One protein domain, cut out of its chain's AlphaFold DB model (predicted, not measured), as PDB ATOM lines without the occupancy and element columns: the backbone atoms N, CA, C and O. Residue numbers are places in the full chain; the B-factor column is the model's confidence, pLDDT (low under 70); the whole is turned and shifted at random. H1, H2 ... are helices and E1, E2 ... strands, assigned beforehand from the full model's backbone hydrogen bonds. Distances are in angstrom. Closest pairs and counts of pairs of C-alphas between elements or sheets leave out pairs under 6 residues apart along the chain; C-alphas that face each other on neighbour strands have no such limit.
ATOM      1  N   ALA A  18     131.288 114.452 153.359       88.19
ATOM      2  CA  ALA A  18     130.936 113.737 154.569       88.19
ATOM      3  C   ALA A  18     132.127 113.751 155.545       88.19
ATOM      4  O   ALA A  18     133.284 113.775 155.119       88.19
ATOM      5  N   PRO A  19     131.883 113.735 156.859       89.75
ATOM      6  CA  PRO A  19     132.926 113.447 157.833       89.75
ATOM      7  C   PRO A  19     133.615 112.102 157.554       89.75
ATOM      8  O   PRO A  19     132.954 111.150 157.137       89.75
ATOM      9  N   SER A  20     134.924 112.014 157.818       90.19
ATOM     10  CA  SER A  20     135.718 110.807 157.536       90.19
ATOM     11  C   SER A  20     135.156 109.557 158.203       90.19
ATOM     12  O   SER A  20     134.993 108.555 157.522       90.19
ATOM     13  N   TYR A  21     134.722 109.657 159.460       89.81
ATOM     14  CA  TYR A  21     134.150 108.528 160.199       89.81
ATOM     15  C   TYR A  21     132.909 107.918 159.521       89.81
ATOM     16  O   TYR A  21     132.687 106.718 159.615       89.81
ATOM     17  N   LEU A  22     132.091 108.713 158.809       91.75
ATOM     18  CA  LEU A  22     130.945 108.176 158.059       91.75
ATOM     19  C   LEU A  22     131.384 107.460 156.787       91.75
ATOM     20  O   LEU A  22     130.709 106.531 156.352       91.75
ATOM     21  N   ARG A  23     132.464 107.937 156.162       93.00
ATOM     22  CA  ARG A  23     133.031 107.297 154.977       93.00
ATOM     23  C   ARG A  23     133.683 105.975 155.360       93.00
ATOM     24  O   ARG A  23     133.354 104.975 154.745       93.00
ATOM     25  N   GLU A  24     134.514 105.969 156.397       94.00
ATOM     26  CA  GLU A  24     135.200 104.778 156.920       94.00
ATOM     27  C   GLU A  24     134.200 103.693 157.333       94.00
ATOM     28  O   GLU A  24     134.225 102.608 156.762       94.00
ATOM     29  N   ALA A  25     133.217 104.027 158.175       93.81
ATOM     30  CA  ALA A  25     132.167 103.089 158.583       93.81
ATOM     31  C   ALA A  25     131.357 102.519 157.401       93.81
ATOM     32  O   ALA A  25     130.819 101.415 157.462       93.81
ATOM     33  N   PHE A  26     131.228 103.277 156.308       95.19
ATOM     34  CA  PHE A  26     130.571 102.786 155.099       95.19
ATOM     35  C   PHE A  26     131.451 101.819 154.304       95.19
ATOM     36  O   PHE A  26     130.913 100.875 153.731       95.19
ATOM     37  N   LEU A  27     132.768 102.038 154.267       95.19
ATOM     38  CA  LEU A  27     133.711 101.115 153.632       95.19
ATOM     39  C   LEU A  27     133.761  99.788 154.392       95.19
ATOM     40  O   LEU A  27     133.605  98.748 153.763       95.19
ATOM     41  N   GLU A  28     133.846  99.830 155.723       93.00
ATOM     42  CA  GLU A  28     133.830  98.630 156.576       93.00
ATOM     43  C   GLU A  28     132.610  97.746 156.277       93.00
ATOM     44  O   GLU A  28     132.733  96.554 156.015       93.00
ATOM     45  N   VAL A  29     131.417  98.340 156.187       93.50
ATOM     46  CA  VAL A  29     130.208  97.565 155.867       93.50
ATOM     47  C   VAL A  29     130.173  97.065 154.418       93.50
ATOM     48  O   VAL A  29     129.523  96.056 154.134       93.50
ATOM     49  N   ILE A  30     130.839  97.743 153.475       94.19
ATOM     50  CA  ILE A  30     130.958  97.241 152.097       94.19
ATOM     51  C   ILE A  30     131.759  95.939 152.065       94.19
ATOM     52  O   ILE A  30     131.399  95.049 151.295       94.19
ATOM     53  N   GLU A  31     132.788  95.804 152.899       91.75
ATOM     54  CA  GLU A  31     133.608  94.590 152.973       91.75
ATOM     55  C   GLU A  31     132.794  93.368 153.431       91.75
ATOM     56  O   GLU A  31     132.980  92.271 152.901       91.75
ATOM     57  N   ASP A  32     131.818  93.568 154.323       90.50
ATOM     58  CA  ASP A  32     130.925  92.511 154.828       90.50
ATOM     59  C   ASP A  32     129.725  92.212 153.907       90.50
ATOM     60  O   ASP A  32     129.104  91.139 153.957       90.50
ATOM     61  N   LEU A  33     129.388  93.146 153.013       89.94
ATOM     62  CA  LEU A  33     128.253  93.056 152.089       89.94
ATOM     63  C   LEU A  33     128.200  91.780 151.215       89.94
ATOM     64  O   LEU A  33     127.090  91.297 150.950       89.94
ATOM     65  N   PRO A  34     129.326  91.192 150.755       90.00
ATOM     66  CA  PRO A  34     129.331  89.959 149.970       90.00
ATOM     67  C   PRO A  34     128.796  88.753 150.743       90.00
ATOM     68  O   PRO A  34     128.291  87.811 150.125       90.00
ATOM     69  N   GLY A  35     128.890  88.767 152.077       88.06
ATOM     70  CA  GLY A  35     128.364  87.725 152.961       88.06
ATOM     71  C   GLY A  35     126.857  87.843 153.203       88.06
ATOM     72  O   GLY A  35     126.191  86.840 153.453       88.06
ATOM     73  N   TRP A  36     126.288  89.038 153.043       89.50
ATOM     74  CA  TRP A  36     124.880  89.291 153.336       89.50
ATOM     75  C   TRP A  36     123.930  88.623 152.324       89.50
ATOM     76  O   TRP A  36     124.154  88.640 151.103       89.50
ATOM     77  N   ARG A  37     122.842  88.022 152.822       85.69
ATOM     78  CA  ARG A  37     121.820  87.301 152.039       85.69
ATOM     79  C   ARG A  37     120.412  87.827 152.353       85.69
ATOM     80  O   ARG A  37     120.188  88.310 153.462       85.69
ATOM     81  N   PRO A  38     119.453  87.732 151.409       82.38
ATOM     82  CA  PRO A  38     118.041  87.978 151.710       82.38
ATOM     83  C   PRO A  38     117.583  87.165 152.931       82.38
ATOM     84  O   PRO A  38     117.964  86.008 153.071       82.38
ATOM     85  N   GLY A  39     116.794  87.777 153.818       81.19
ATOM     86  CA  GLY A  39     116.321  87.153 155.062       81.19
ATOM     87  C   GLY A  39     117.255  87.315 156.270       81.19
ATOM     88  O   GLY A  39     116.810  87.135 157.401       81.19
ATOM     89  N   MET A  40     118.515  87.720 156.073       86.69
ATOM     90  CA  MET A  40     119.393  88.126 157.177       86.69
ATOM     91  C   MET A  40     119.090  89.559 157.624       86.69
ATOM     92  O   MET A  40     118.635  90.388 156.830       86.69
ATOM     93  N   LEU A  41     119.407  89.870 158.885       86.06
ATOM     94  CA  LEU A  41     119.382  91.247 159.378       86.06
ATOM     95  C   LEU A  41     120.280  92.142 158.515       86.06
ATOM     96  O   LEU A  41     121.290  91.696 157.971       86.06
ATOM     97  N   GLU A  42     119.870  93.398 158.358       87.50
ATOM     98  CA  GLU A  42     120.636  94.393 157.611       87.50
ATOM     99  C   GLU A  42     122.036  94.568 158.230       87.50
ATOM    100  O   GLU A  42     122.125  94.631 159.457       87.50
ATOM    101  N   PRO A  43     123.113  94.680 157.425       91.06
ATOM    102  CA  PRO A  43     124.444  94.977 157.940       91.06
ATOM    103  C   PRO A  43     124.466  96.293 158.725       91.06
ATOM    104  O   PRO A  43     123.846  97.289 158.332       91.06
ATOM    105  N   ILE A  44     125.185  96.293 159.843       92.19
ATOM    106  CA  ILE A  44     125.270  97.410 160.784       92.19
ATOM    107  C   ILE A  44     126.730  97.846 160.859       92.19
ATOM    108  O   ILE A  44     127.600  97.003 161.035       92.19
ATOM    109  N   ALA A  45     126.978  99.151 160.766       90.69
ATOM    110  CA  ALA A  45     128.270  99.739 161.097       90.69
ATOM    111  C   ALA A  45     128.280 100.241 162.538       90.69
ATOM    112  O   ALA A  45     127.248 100.694 163.048       90.69
ATOM    113  N   GLU A  46     129.454 100.278 163.154       89.19
ATOM    114  CA  GLU A  46     129.651 100.993 164.406       89.19
ATOM    115  C   GLU A  46     130.139 102.419 164.126       89.19
ATOM    116  O   GLU A  46     131.208 102.644 163.571       89.19
ATOM    117  N   VAL A  47     129.339 103.418 164.502       86.69
ATOM    118  CA  VAL A  47     129.686 104.835 164.349       86.69
ATOM    119  C   VAL A  47     129.642 105.498 165.712       86.69
ATOM    120  O   VAL A  47     128.557 105.730 166.245       86.69
ATOM    121  N   HIS A  48     130.812 105.841 166.259       85.00
ATOM    122  CA  HIS A  48     130.939 106.447 167.592       85.00
ATOM    123  C   HIS A  48     130.120 105.687 168.652       85.00
ATOM    124  O   HIS A  48     129.229 106.266 169.277       85.00
ATOM    125  N   GLU A  49     130.386 104.383 168.795       83.06
ATOM    126  CA  GLU A  49     129.730 103.482 169.763       83.06
ATOM    127  C   GLU A  49     128.224 103.279 169.512       83.06
ATOM    128  O   GLU A  49     127.482 102.806 170.376       83.06
ATOM    129  N   ARG A  50     127.730 103.658 168.326       84.88
ATOM    130  CA  ARG A  50     126.340 103.427 167.926       84.88
ATOM    131  C   ARG A  50     126.264 102.474 166.753       84.88
ATOM    132  O   ARG A  50     126.872 102.703 165.714       84.88
ATOM    133  N   ALA A  51     125.408 101.472 166.898       89.38
ATOM    134  CA  ALA A  51     124.967 100.618 165.810       89.38
ATOM    135  C   ALA A  51     124.135 101.434 164.804       89.38
ATOM    136  O   ALA A  51     123.018 101.867 165.107       89.38
ATOM    137  N   VAL A  52     124.675 101.651 163.605       91.06
ATOM    138  CA  VAL A  52     124.013 102.364 162.508       91.06
ATOM    139  C   VAL A  52     123.750 101.395 161.350       91.06
ATOM    140  O   VAL A  52     124.697 100.908 160.736       91.06
ATOM    141  N   PRO A  53     122.479 101.131 160.995       92.69
ATOM    142  CA  PRO A  53     122.150 100.289 159.849       92.69
ATOM    143  C   PRO A  53     122.654 100.875 158.526       92.69
ATOM    144  O   PRO A  53     122.635 102.098 158.319       92.69
ATOM    145  N   LEU A  54     123.014 100.011 157.580       93.81
ATOM    146  CA  LEU A  54     123.515 100.420 156.267       93.81
ATOM    147  C   LEU A  54     122.548 101.341 155.500       93.81
ATOM    148  O   LEU A  54     122.968 102.291 154.841       93.81
ATOM    149  N   SER A  55     121.239 101.126 155.607       93.00
ATOM    150  CA  SER A  55     120.197 101.956 154.991       93.00
ATOM    151  C   SER A  55     120.209 103.397 155.502       93.00
ATOM    152  O   SER A  55     119.893 104.327 154.738       93.00
ATOM    153  N   VAL A  56     120.594 103.581 156.769       92.69
ATOM    154  CA  VAL A  56     120.786 104.881 157.418       92.69
ATOM    155  C   VAL A  56     122.080 105.516 156.923       92.69
ATOM    156  O   VAL A  56     122.028 106.657 156.462       92.69
ATOM    157  N   LEU A  57     123.198 104.778 156.897       93.19
ATOM    158  CA  LEU A  57     124.458 105.256 156.304       93.19
ATOM    159  C   LEU A  57     124.277 105.706 154.848       93.19
ATOM    160  O   LEU A  57     124.714 106.794 154.475       93.19
ATOM    161  N   CYS A  58     123.530 104.944 154.044       94.94
ATOM    162  CA  CYS A  58     123.183 105.327 152.677       94.94
ATOM    163  C   CYS A  58     122.405 106.653 152.621       94.94
ATOM    164  O   CYS A  58     122.521 107.413 151.663       94.94
ATOM    165  N   GLY A  59     121.566 106.926 153.624       92.38
ATOM    166  CA  GLY A  59     120.859 108.200 153.752       92.38
ATOM    167  C   GLY A  59     121.795 109.356 154.105       92.38
ATOM    168  O   GLY A  59     121.658 110.441 153.543       92.38
ATOM    169  N   LEU A  60     122.769 109.114 154.984       91.62
ATOM    170  CA  LEU A  60     123.771 110.110 155.361       91.62
ATOM    171  C   LEU A  60     124.698 110.446 154.187       91.62
ATOM    172  O   LEU A  60     124.992 111.609 153.954       91.62
ATOM    173  N   LEU A  61     125.092 109.462 153.384       93.38
ATOM    174  CA  LEU A  61     125.998 109.661 152.248       93.38
ATOM    175  C   LEU A  61     125.282 110.004 150.933       93.38
ATOM    176  O   LEU A  61     125.925 110.132 149.892       93.38
ATOM    177  N   TRP A  62     123.959 110.199 150.960       93.94
ATOM    178  CA  TRP A  62     123.109 110.300 149.765       93.94
ATOM    179  C   TRP A  62     123.522 111.392 148.766       93.94
ATOM    180  O   TRP A  62     123.268 111.257 147.564       93.94
ATOM    181  N   ASN A  63     124.146 112.466 149.253       92.00
ATOM    182  CA  ASN A  63     124.617 113.608 148.464       92.00
ATOM    183  C   ASN A  63     126.116 113.892 148.671       92.00
ATOM    184  O   ASN A  63     126.563 115.018 148.455       92.00
ATOM    185  N   CYS A  64     126.885 112.894 149.114       93.31
ATOM    186  CA  CYS A  64     128.331 113.006 149.268       93.31
ATOM    187  C   CYS A  64     129.028 112.911 147.892       93.31
ATOM    188  O   CYS A  64     128.980 111.843 147.272       93.31
ATOM    189  N   PRO A  65     129.657 113.994 147.387       93.19
ATOM    190  CA  PRO A  65     130.301 114.002 146.074       93.19
ATOM    191  C   PRO A  65     131.698 113.370 146.094       93.19
ATOM    192  O   PRO A  65     132.323 113.268 145.041       93.19
ATOM    193  N   ASP A  66     132.189 112.966 147.270       94.38
ATOM    194  CA  ASP A  66     133.498 112.337 147.420       94.38
ATOM    195  C   ASP A  66     133.612 111.082 146.566       94.38
ATOM    196  O   ASP A  66     132.656 110.307 146.438       94.38
ATOM    197  N   LEU A  67     134.803 110.883 146.007       96.50
ATOM    198  CA  LEU A  67     135.128 109.693 145.239       96.50
ATOM    199  C   LEU A  67     135.185 108.478 146.160       96.50
ATOM    200  O   LEU A  67     135.787 108.531 147.233       96.50
ATOM    201  N   LEU A  68     134.560 107.391 145.720       96.25
ATOM    202  CA  LEU A  68     134.674 106.101 146.385       96.25
ATOM    203  C   LEU A  68     136.017 105.461 145.989       96.25
ATOM    204  O   LEU A  68     136.390 105.564 144.814       96.25
ATOM    205  N   PRO A  69     136.749 104.809 146.912       96.50
ATOM    206  CA  PRO A  69     137.961 104.106 146.535       96.50
ATOM    207  C   PRO A  69     137.645 102.924 145.599       96.50
ATOM    208  O   PRO A  69     136.528 102.404 145.541       96.50
ATOM    209  N   GLY A  70     138.610 102.594 144.738       95.12
ATOM    210  CA  GLY A  70     138.349 101.804 143.530       95.12
ATOM    211  C   GLY A  70     137.978 100.341 143.784       95.12
ATOM    212  O   GLY A  70     137.228  99.766 142.994       95.12
ATOM    213  N   LEU A  71     138.481  99.743 144.866       94.44
ATOM    214  CA  LEU A  71     138.202  98.344 145.207       94.44
ATOM    215  C   LEU A  71     136.746  98.183 145.655       94.44
ATOM    216  O   LEU A  71     136.022  97.326 145.156       94.44
ATOM    217  N   GLU A  72     136.294  99.080 146.518       95.38
ATOM    218  CA  GLU A  72     134.946  99.143 147.064       95.38
ATOM    219  C   GLU A  72     133.956  99.573 145.988       95.38
ATOM    220  O   GLU A  72     132.842  99.059 145.934       95.38
ATOM    221  N   ALA A  73     134.366 100.461 145.074       95.94
ATOM    222  CA  ALA A  73     133.584 100.752 143.881       95.94
ATOM    223  C   ALA A  73     133.347  99.478 143.066       95.94
ATOM    224  O   ALA A  73     132.193  99.130 142.839       95.94
ATOM    225  N   CYS A  74     134.403  98.740 142.709       95.69
ATOM    226  CA  CYS A  74     134.287  97.474 141.979       95.69
ATOM    227  C   CYS A  74     133.357  96.478 142.693       95.69
ATOM    228  O   CYS A  74     132.499  95.857 142.064       95.69
ATOM    229  N   GLU A  75     133.463  96.378 144.017       95.00
ATOM    230  CA  GLU A  75     132.638  95.471 144.809       95.00
ATOM    231  C   GLU A  75     131.157  95.880 144.818       95.00
ATOM    232  O   GLU A  75     130.261  95.059 144.591       95.00
ATOM    233  N   VAL A  76     130.872  97.175 144.977       95.31
ATOM    234  CA  VAL A  76     129.509  97.706 144.868       95.31
ATOM    235  C   VAL A  76     128.953  97.506 143.459       95.31
ATOM    236  O   VAL A  76     127.777  97.156 143.319       95.31
ATOM    237  N   GLU A  77     129.760  97.686 142.413       96.06
ATOM    238  CA  GLU A  77     129.361  97.417 141.027       96.06
ATOM    239  C   GLU A  77     128.995  95.945 140.835       96.06
ATOM    240  O   GLU A  77     127.924  95.640 140.305       96.06
ATOM    241  N   ARG A  78     129.832  95.038 141.346       94.62
ATOM    242  CA  ARG A  78     129.628  93.587 141.299       94.62
ATOM    243  C   ARG A  78     128.339  93.160 142.004       94.62
ATOM    244  O   ARG A  78     127.604  92.321 141.486       94.62
ATOM    245  N   LEU A  79     128.044  93.734 143.172       92.00
ATOM    246  CA  LEU A  79     126.885  93.363 143.998       92.00
ATOM    247  C   LEU A  79     125.573  94.010 143.538       92.00
ATOM    248  O   LEU A  79     124.507  93.385 143.585       92.00
ATOM    249  N   SER A  80     125.631  95.277 143.128       92.50
ATOM    250  CA  SER A  80     124.447  96.055 142.756       92.50
ATOM    251  C   SER A  80     124.113  95.982 141.264       92.50
ATOM    252  O   SER A  80     122.965  96.245 140.898       92.50
ATOM    253  N   GLY A  81     125.088  95.631 140.417       93.38
ATOM    254  CA  GLY A  81     124.989  95.664 138.955       93.38
ATOM    255  C   GLY A  81     125.021  97.078 138.367       93.38
ATOM    256  O   GLY A  81     124.618  97.278 137.222       93.38
ATOM    257  N   ARG A  82     125.428  98.090 139.145       93.44
ATOM    258  CA  ARG A  82     125.418  99.499 138.732       93.44
ATOM    259  C   ARG A  82     126.799 100.101 138.883       93.44
ATOM    260  O   ARG A  82     127.358 100.019 139.966       93.44
ATOM    261  N   ARG A  83     127.270 100.785 137.837       95.25
ATOM    262  CA  ARG A  83     128.529 101.535 137.858       95.25
ATOM    263  C   ARG A  83     128.493 102.655 138.903       95.25
ATOM    264  O   ARG A  83     127.520 103.419 138.927       95.25
ATOM    265  N   VAL A  84     129.530 102.777 139.729       96.81
ATOM    266  CA  VAL A  84     129.624 103.785 140.798       96.81
ATOM    267  C   VAL A  84     131.019 104.402 140.852       96.81
ATOM    268  O   VAL A  84     132.014 103.783 140.503       96.81
ATOM    269  N   SER A  85     131.094 105.661 141.276       95.56
ATOM    270  CA  SER A  85     132.366 106.398 141.381       95.56
ATOM    271  C   SER A  85     132.444 107.320 142.593       95.56
ATOM    272  O   SER A  85     133.526 107.739 142.986       95.56
ATOM    273  N   THR A  86     131.303 107.635 143.202       97.06
ATOM    274  CA  THR A  86     131.184 108.483 144.395       97.06
ATOM    275  C   THR A  86     130.438 107.766 145.510       97.06
ATOM    276  O   THR A  86     129.594 106.902 145.233       97.06
ATOM    277  N   TYR A  87     130.654 108.191 146.756       96.56
ATOM    278  CA  TYR A  87     129.883 107.710 147.908       96.56
ATOM    279  C   TYR A  87     128.374 107.881 147.695       96.56
ATOM    280  O   TYR A  87     127.614 106.952 147.960       96.56
ATOM    281  N   ALA A  88     127.923 109.005 147.125       96.19
ATOM    282  CA  ALA A  88     126.512 109.193 146.777       96.19
ATOM    283  C   ALA A  88     125.999 108.148 145.776       96.19
ATOM    284  O   ALA A  88     124.913 107.593 145.956       96.19
ATOM    285  N   SER A  89     126.754 107.875 144.707       97.19
ATOM    286  CA  SER A  89     126.356 106.870 143.711       97.19
ATOM    287  C   SER A  89     126.291 105.461 144.312       97.19
ATOM    288  O   SER A  89     125.313 104.749 144.076       97.19
ATOM    289  N   ALA A  90     127.251 105.109 145.169       97.00
ATOM    290  CA  ALA A  90     127.303 103.829 145.863       97.00
ATOM    291  C   ALA A  90     126.175 103.670 146.882       97.00
ATOM    292  O   ALA A  90     125.446 102.682 146.835       97.00
ATOM    293  N   ALA A  91     125.933 104.683 147.717       96.44
ATOM    294  CA  ALA A  91     124.821 104.709 148.664       96.44
ATOM    295  C   ALA A  91     123.467 104.492 147.968       96.44
ATOM    296  O   ALA A  91     122.614 103.743 148.447       96.44
ATOM    297  N   ARG A  92     123.259 105.107 146.800       95.94
ATOM    298  CA  ARG A  92     122.033 104.924 146.004       95.94
ATOM    299  C   ARG A  92     121.944 103.526 145.393       95.94
ATOM    300  O   ARG A  92     120.851 102.960 145.347       95.94
ATOM    301  N   ALA A  93     123.056 102.982 144.903       96.56
ATOM    302  CA  ALA A  93     123.115 101.639 144.331       96.56
ATOM    303  C   ALA A  93     122.830 100.565 145.392       96.56
ATOM    304  O   ALA A  93     121.938  99.736 145.200       96.56
ATOM    305  N   ILE A  94     123.497 100.656 146.542       95.44
ATOM    306  CA  ILE A  94     123.303  99.768 147.689       95.44
ATOM    307  C   ILE A  94     121.878  99.885 148.227       95.44
ATOM    308  O   ILE A  94     121.205  98.871 148.375       95.44
ATOM    309  N   LYS A  95     121.345 101.095 148.434       94.44
ATOM    310  CA  LYS A  95     119.969 101.261 148.935       94.44
ATOM    311  C   LYS A  95     118.917 100.653 148.004       94.44
ATOM    312  O   LYS A  95     117.919 100.112 148.478       94.44
ATOM    313  N   ALA A  96     119.128 100.717 146.689       94.00
ATOM    314  CA  ALA A  96     118.265 100.040 145.721       94.00
ATOM    315  C   ALA A  96     118.390  98.508 145.817       94.00
ATOM    316  O   ALA A  96     117.375  97.813 145.817       94.00
ATOM    317  N   MET A  97     119.614  97.989 145.957       93.06
ATOM    318  CA  MET A  97     119.870  96.560 146.167       93.06
ATOM    319  C   MET A  97     119.211  96.044 147.455       93.06
ATOM    320  O   MET A  97     118.533  95.022 147.413       93.06
ATOM    321  N   LEU A  98     119.361  96.763 148.572       91.00
ATOM    322  CA  LEU A  98     118.755  96.424 149.863       91.00
ATOM    323  C   LEU A  98     117.235  96.306 149.750       91.00
ATOM    324  O   LEU A  98     116.660  95.314 150.183       91.00
ATOM    325  N   ARG A  99     116.581  97.277 149.099       90.06
ATOM    326  CA  ARG A  99     115.126  97.248 148.864       90.06
ATOM    327  C   ARG A  99     114.692  96.046 148.031       90.06
ATOM    328  O   ARG A  99     113.678  95.435 148.348       90.06
ATOM    329  N   ARG A 100     115.459  95.703 146.992       88.12
ATOM    330  CA  ARG A 100     115.186  94.536 146.145       88.12
ATOM    331  C   ARG A 100     115.266  93.239 146.955       88.12
ATOM    332  O   ARG A 100     114.317  92.465 146.953       88.12
ATOM    333  N   ARG A 101     116.346  93.049 147.718       86.56
ATOM    334  CA  ARG A 101     116.548  91.841 148.535       86.56
ATOM    335  C   ARG A 101     115.592  91.745 149.729       86.56
ATOM    336  O   ARG A 101     115.198  90.647 150.103       86.56
ATOM    337  N   ALA A 102     115.181  92.874 150.308       80.50
ATOM    338  CA  ALA A 102     114.151  92.899 151.347       80.50
ATOM    339  C   ALA A 102     112.781  92.461 150.803       80.50
ATOM    340  O   ALA A 102     112.051  91.752 151.489       80.50
ATOM    341  N   ALA A 103     112.452  92.836 149.562       79.25
ATOM    342  CA  ALA A 103     111.245  92.354 148.899       79.25
ATOM    343  C   ALA A 103     111.315  90.843 148.617       79.25
ATOM    344  O   ALA A 103     110.326  90.156 148.821       79.25
ATOM    345  N   GLU A 104     112.479  90.319 148.216       74.69
ATOM    346  CA  GLU A 104     112.697  88.878 147.994       74.69
ATOM    347  C   GLU A 104     112.562  88.057 149.293       74.69
ATOM    348  O   GLU A 104     111.930  87.004 149.295       74.69
ATOM    349  N   GLY A 105     113.093  88.558 150.415       59.97
ATOM    350  CA  GLY A 105     113.006  87.888 151.720       59.97
ATOM    351  C   GLY A 105     111.600  87.856 152.334       59.97
ATOM    352  O   GLY A 105     111.326  86.998 153.164       59.97
ATOM    353  N   ALA A 106     110.691  88.743 151.915       57.12
ATOM    354  CA  ALA A 106     109.308  88.764 152.401       57.12
ATOM    355  C   ALA A 106     108.429  87.637 151.819       57.12
ATOM    356  O   ALA A 106     107.347  87.380 152.341       57.12
ATOM    357  N   PHE A 107     108.887  86.956 150.760       49.56
ATOM    358  CA  PHE A 107     108.196  85.807 150.155       49.56
ATOM    359  C   PHE A 107     108.741  84.446 150.640       49.56
ATOM    360  O   PHE A 107     108.252  83.405 150.203       49.56
TER     361      PHE A 107
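Overview. This is residues 18 to 107 of the 124 residues of an uncharacterized protein of Methylobacterium soli (UniProt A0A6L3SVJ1). Four helices meet in a ring of contacts, H1 to H2 to H4 to H3 and back to H1, and a small strand hairpin packs by E1 on H1, away from H3. The 90 printed residues run H1, E1, E2, H2, H3, H4, mostly helix, with one antiparallel sheet, E1 - E2. The whole is compact, radius of gyration of the C-alphas 12.2 A, spanning 37 by 32 by 20 A.

Arrangement. Begin at H1, residues 20 to 32; its closest C-alphas to E1, residues 44 to 47, are Ala 25 and Ala 45, 5.7 A. E2, residues 50 to 53, forms the hairpin with E1, N 45 to O 52 being 2.9 A. H2, residues 54 to 60, touches H1, closest C-alphas Phe 26 and Leu 57, 6.7 A, at a shallow tilt of 26 degrees, opposite ways. H3, residues 70 to 80, touches H1's residues 27 to 31 alone. H4, residues 87 to 105, touches H2, closest C-alphas Cys 58 and Ala 91, 4.4 A. Every O i to N i+4 pair is within hydrogen-bond range in H2, H3 and H4; 8 of 9 in H1.

Along the chain. Find C-alpha 20 at (135.718, 110.807, 157.536); H1 runs 19.1 A. H4 runs 26.3 A to C-alpha 105 at (113.006, 87.888, 151.720).

Size, cuts and confidence. The printed part has no cut; H1 to E1 is a long link. Residues 105 to 107 have pLDDT under 70.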